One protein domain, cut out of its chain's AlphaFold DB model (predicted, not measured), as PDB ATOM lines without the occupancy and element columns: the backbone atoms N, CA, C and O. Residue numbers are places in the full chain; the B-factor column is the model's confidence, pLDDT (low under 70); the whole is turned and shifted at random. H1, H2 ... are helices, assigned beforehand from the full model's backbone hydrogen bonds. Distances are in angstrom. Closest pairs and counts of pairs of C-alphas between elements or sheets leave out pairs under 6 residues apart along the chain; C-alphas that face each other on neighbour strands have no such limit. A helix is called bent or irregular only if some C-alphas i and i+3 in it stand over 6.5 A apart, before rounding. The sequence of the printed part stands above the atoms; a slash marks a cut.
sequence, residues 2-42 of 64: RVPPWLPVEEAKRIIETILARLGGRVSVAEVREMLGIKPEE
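Overview. This is residues 2 to 42 of the 64 residues of an uncharacterized protein of Thermofilum pendens (UniProt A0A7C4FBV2). What shape does the printed part make? It is an open bracket: the long helix H1 is its upright, and the loop of residues 2 to 8 at one end and the short helix H2 beyond the other end are set off toward one side, with little contact between the two arms. What is it made of? The printed part has 41 residues with two named helices, H1 then H2, and no named strand, and its class is all helix. How compact is it? It is loose, with a radius of gyration of the C-alphas of 11.5 A and spans of 27 by 26 by 15 A.

Arrangement. How does H1, residues 9 to 23, stand to H2, residues 29 to 36? They are near each other: their closest C-alphas are 8.3 A apart, and 6 pairs of C-alphas are within 10 A. What joins them? A tight link of 5 residues joins them. How do their backbones run? In H1 and H2 every O i to N i+4 pair is within hydrogen-bond range, and neither helix is bent.

Along the chain. Where does H1 run? It begins at C-alpha 9, (40.202, 22.493, 29.231), and ends at C-alpha 23, 20.8 A away. Where is H2? It measures 10.6 A from C-alpha 29 to C-alpha 36, which is at (55.431, 12.360, 25.507).

Size, cuts and confidence. How large is it? The two C-alphas farthest apart, those of Pro 5 and Gly 25, are 29.7 A apart. Is anything cut or free? The printed part has no cut, and residues 5 to 10 and 24 to 29 stand free. Where is the model's confidence low? The pLDDT is under 70 at residues 2 to 3, 22 to 31 and 40, and its mean over the printed part is 74.1.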
ATOM      1  N   ARG A   2      37.793  12.724  29.982       61.53
ATOM      2  CA  ARG A   2      37.724  13.628  31.147       61.53
ATOM      3  C   ARG A   2      39.065  14.340  31.280       61.53
ATOM      4  O   ARG A   2      40.093  13.676  31.343       61.53
ATOM      5  N   VAL A   3      39.047  15.669  31.283       69.88
ATOM      6  CA  VAL A   3      40.252  16.472  31.520       69.88
ATOM      7  C   VAL A   3      40.547  16.444  33.023       69.88
ATOM      8  O   VAL A   3      39.609  16.608  33.810       69.88
ATOM      9  N   PRO A   4      41.798  16.198  33.446       76.81
ATOM     10  CA  PRO A   4      42.151  16.244  34.855       76.81
ATOM     11  C   PRO A   4      41.809  17.610  35.469       76.81
ATOM     12  O   PRO A   4      42.023  18.630  34.821       76.81
ATOM     13  N   PRO A   5      41.332  17.671  36.725       76.56
ATOM     14  CA  PRO A   5      40.861  18.917  37.337       76.56
ATOM     15  C   PRO A   5      41.964  19.968  37.543       76.56
ATOM     16  O   PRO A   5      41.660  21.136  37.763       76.56
ATOM     17  N   TRP A   6      43.235  19.565  37.470       83.38
ATOM     18  CA  TRP A   6      44.397  20.455  37.527       83.38
ATOM     19  C   TRP A   6      44.760  21.073  36.169       83.38
ATOM     20  O   TRP A   6      45.603  21.965  36.126       83.38
ATOM     21  N   LEU A   7      44.150  20.607  35.074       81.00
ATOM     22  CA  LEU A   7      44.448  21.057  33.722       81.00
ATOM     23  C   LEU A   7      43.249  21.827  33.143       81.00
ATOM     24  O   LEU A   7      42.171  21.251  32.980       81.00
ATOM     25  N   PRO A   8      43.411  23.114  32.794       89.38
ATOM     26  CA  PRO A   8      42.379  23.865  32.093       89.38
ATOM     27  C   PRO A   8      42.010  23.199  30.761       89.38
ATOM     28  O   PRO A   8      42.873  22.727  30.019       89.38
ATOM     29  N   VAL A   9      40.718  23.181  30.429       82.88
ATOM     30  CA  VAL A   9      40.202  22.493  29.231       82.88
ATOM     31  C   VAL A   9      40.792  23.087  27.947       82.88
ATOM     32  O   VAL A   9      41.102  22.373  26.997       82.88
ATOM     33  N   GLU A  10      40.986  24.395  27.929       83.94
ATOM     34  CA  GLU A  10      41.513  25.186  26.822       83.94
ATOM     35  C   GLU A  10      42.996  24.887  26.596       83.94
ATOM     36  O   GLU A  10      43.464  24.816  25.459       83.94
ATOM     37  N   GLU A  11      43.724  24.649  27.684       84.56
ATOM     38  CA  GLU A  11      45.127  24.262  27.653       84.56
ATOM     39  C   GLU A  11      45.280  22.815  27.174       84.56
ATOM     40  O   GLU A  11      46.086  22.541  26.284       84.56
ATOM     41  N   ALA A  12      44.409  21.915  27.642       81.25
ATOM     42  CA  ALA A  12      44.327  20.548  27.135       81.25
ATOM     43  C   ALA A  12      44.036  20.516  25.624       81.25
ATOM     44  O   ALA A  12      44.712  19.805  24.881       81.25
ATOM     45  N   LYS A  13      43.080  21.327  25.145       78.31
ATOM     46  CA  LYS A  13      42.768  21.450  23.712       78.31
ATOM     47  C   LYS A  13      43.975  21.910  22.905       78.31
ATOM     48  O   LYS A  13      44.299  21.275  21.910       78.31
ATOM     49  N   ARG A  14      44.686  22.946  23.362       83.69
ATOM     50  CA  ARG A  14      45.895  23.441  22.686       83.69
ATOM     51  C   ARG A  14      46.989  22.384  22.579       83.69
ATOM     52  O   ARG A  14      47.630  22.274  21.535       83.69
ATOM     53  N   ILE A  15      47.207  21.615  23.645       82.44
ATOM     54  CA  ILE A  15      48.192  20.527  23.660       82.44
ATOM     55  C   ILE A  15      47.797  19.462  22.633       82.44
ATOM     56  O   ILE A  15      48.618  19.087  21.799       82.44
ATOM     57  N   ILE A  16      46.531  19.039  22.634       77.94
ATOM     58  CA  ILE A  16      46.006  18.042  21.692       77.94
ATOM     59  C   ILE A  16      46.111  18.541  20.250       77.94
ATOM     60  O   ILE A  16      46.611  17.818  19.398       77.94
ATOM     61  N   GLU A  17      45.699  19.774  19.964       78.00
ATOM     62  CA  GLU A  17      45.785  20.368  18.625       78.00
ATOM     63  C   GLU A  17      47.232  20.475  18.138       78.00
ATOM     64  O   GLU A  17      47.516  20.174  16.982       78.00
ATOM     65  N   THR A  18      48.164  20.835  19.023       78.50
ATOM     66  CA  THR A  18      49.596  20.904  18.696       78.50
ATOM     67  C   THR A  18      50.168  19.522  18.393       78.50
ATOM     68  O   THR A  18      50.980  19.375  17.478       78.50
ATOM     69  N   ILE A  19      49.745  18.509  19.152       74.56
ATOM     70  CA  ILE A  19      50.097  17.113  18.904       74.56
ATOM     71  C   ILE A  19      49.521  16.702  17.544       74.56
ATOM     72  O   ILE A  19      50.288  16.399  16.643       74.56
ATOM     73  N   LEU A  20      48.211  16.815  17.324       71.06
ATOM     74  CA  LEU A  20      47.553  16.453  16.060       71.06
ATOM     75  C   LEU A  20      48.164  17.157  14.835       71.06
ATOM     76  O   LEU A  20      48.372  16.514  13.808       71.06
ATOM     77  N   ALA A  21      48.502  18.444  14.950       72.19
ATOM     78  CA  ALA A  21      49.150  19.210  13.888       72.19
ATOM     79  C   ALA A  21      50.574  18.716  13.584       72.19
ATOM     80  O   ALA A  21      50.971  18.682  12.421       72.19
ATOM     81  N   ARG A  22      51.336  18.302  14.607       68.25
ATOM     82  CA  ARG A  22      52.659  17.677  14.433       68.25
ATOM     83  C   ARG A  22      52.580  16.271  13.854       68.25
ATOM     84  O   ARG A  22      53.511  15.857  13.174       68.25
ATOM     85  N   LEU A  23      51.496  15.551  14.126       69.25
ATOM     86  CA  LEU A  23      51.348  14.156  13.727       69.25
ATOM     87  C   LEU A  23      50.961  13.986  12.252       69.25
ATOM     88  O   LEU A  23      51.109  12.884  11.751       69.25
ATOM     89  N   GLY A  24      50.495  15.016  11.532       60.19
ATOM     90  CA  GLY A  24      50.429  15.047  10.053       60.19
ATOM     91  C   GLY A  24      49.635  13.942   9.318       60.19
ATOM     92  O   GLY A  24      49.529  13.997   8.096       60.19
ATOM     93  N   GLY A  25      49.062  12.962  10.023       65.06
ATOM     94  CA  GLY A  25      48.406  11.773   9.474       65.06
ATOM     95  C   GLY A  25      48.854  10.487  10.182       65.06
ATOM     96  O   GLY A  25      50.040  10.278  10.375       65.06
ATOM     97  N   ARG A  26      47.875   9.643  10.562       59.53
ATOM     98  CA  ARG A  26      48.002   8.298  11.177       59.53
ATOM     99  C   ARG A  26      49.315   8.059  11.931       59.53
ATOM    100  O   ARG A  26      50.174   7.323  11.460       59.53
ATOM    101  N   VAL A  27      49.417   8.626  13.128       60.97
ATOM    102  CA  VAL A  27      50.500   8.279  14.046       60.97
ATOM    103  C   VAL A  27      50.020   7.224  15.025       60.97
ATOM    104  O   VAL A  27      48.898   7.291  15.536       60.97
ATOM    105  N   SER A  28      50.857   6.214  15.236       66.81
ATOM    106  CA  SER A  28      50.569   5.136  16.167       66.81
ATOM    107  C   SER A  28      50.576   5.647  17.610       66.81
ATOM    108  O   SER A  28      51.294   6.577  17.975       66.81
ATOM    109  N   VAL A  29      49.800   4.998  18.479       69.00
ATOM    110  CA  VAL A  29      49.814   5.297  19.922       69.00
ATOM    111  C   VAL A  29      51.225   5.138  20.508       69.00
ATOM    112  O   VAL A  29      51.588   5.871  21.423       69.00
ATOM    113  N   ALA A  30      52.036   4.225  19.962       69.56
ATOM    114  CA  ALA A  30      53.422   4.016  20.377       69.56
ATOM    115  C   ALA A  30      54.299   5.256  20.125       69.56
ATOM    116  O   ALA A  30      54.994   5.701  21.034       69.56
ATOM    117  N   GLU A  31      54.204   5.858  18.941       69.62
ATOM    118  CA  GLU A  31      54.943   7.081  18.598       69.62
ATOM    119  C   GLU A  31      54.513   8.271  19.467       69.62
ATOM    120  O   GLU A  31      55.349   9.042  19.934       69.62
ATOM    121  N   VAL A  32      53.214   8.397  19.769       72.88
ATOM    122  CA  VAL A  32      52.731   9.447  20.684       72.88
ATOM    123  C   VAL A  32      53.273   9.245  22.103       72.88
ATOM    124  O   VAL A  32      53.648  10.218  22.755       72.88
ATOM    125  N   ARG A  33      53.350   7.998  22.586       73.44
ATOM    126  CA  ARG A  33      53.923   7.690  23.910       73.44
ATOM    127  C   ARG A  33      55.390   8.086  23.990       73.44
ATOM    128  O   ARG A  33      55.784   8.731  24.957       73.44
ATOM    129  N   GLU A  34      56.164   7.740  22.965       75.81
ATOM    130  CA  GLU A  34      57.581   8.089  22.884       75.81
ATOM    131  C   GLU A  34      57.776   9.611  22.895       75.81
ATOM    132  O   GLU A  34      58.552  10.126  23.700       75.81
ATOM    133  N   MET A  35      57.000  10.348  22.090       73.31
ATOM    134  CA  MET A  35      57.048  11.815  22.058       73.31
ATOM    135  C   MET A  35      56.725  12.466  23.409       73.31
ATOM    136  O   MET A  35      57.245  13.541  23.711       73.31
ATOM    137  N   LEU A  36      55.849  11.849  24.202       73.75
ATOM    138  CA  LEU A  36      55.431  12.360  25.507       73.75
ATOM    139  C   LEU A  36      56.289  11.833  26.668       73.75
ATOM    140  O   LEU A  36      56.062  12.236  27.806       73.75
ATOM    141  N   GLY A  37      57.263  10.956  26.404       79.00
ATOM    142  CA  GLY A  37      58.094  10.335  27.439       79.00
ATOM    143  C   GLY A  37      57.309   9.438  28.402       79.00
ATOM    144  O   GLY A  37      57.758   9.223  29.524       79.00
ATOM    145  N   ILE A  38      56.143   8.943  27.975       79.38
ATOM    146  CA  ILE A  38      55.238   8.128  28.793       79.38
ATOM    147  C   ILE A  38      55.666   6.671  28.690       79.38
ATOM    148  O   ILE A  38      55.704   6.095  27.597       79.38
ATOM    149  N   LYS A  39      55.943   6.047  29.832       77.88
ATOM    150  CA  LYS A  39      56.244   4.619  29.887       77.88
ATOM    151  C   LYS A  39      54.965   3.781  29.783       77.88
ATOM    152  O   LYS A  39      53.896   4.236  30.198       77.88
ATOM    153  N   PRO A  40      55.035   2.547  29.253       65.50
ATOM    154  CA  PRO A  40      53.864   1.681  29.113       65.50
ATOM    155  C   PRO A  40      53.108   1.449  30.426       65.50
ATOM    156  O   PRO A  40      51.889   1.322  30.407       65.50
ATOM    157  N   GLU A  41      53.824   1.436  31.549       70.38
ATOM    158  CA  GLU A  41      53.295   1.157  32.885       70.38
ATOM    159  C   GLU A  41      52.597   2.372  33.524       70.38
ATOM    160  O   GLU A  41      51.917   2.230  34.537       70.38
ATOM    161  N   GLU A  42      52.765   3.570  32.955       70.44
ATOM    162  CA  GLU A  42      52.168   4.818  33.456       70.44
ATOM    163  C   GLU A  42      50.735   5.036  32.953       70.44
ATOM    164  O   GLU A  42      50.047   5.960  33.390       70.44
TER     165      GLU A  42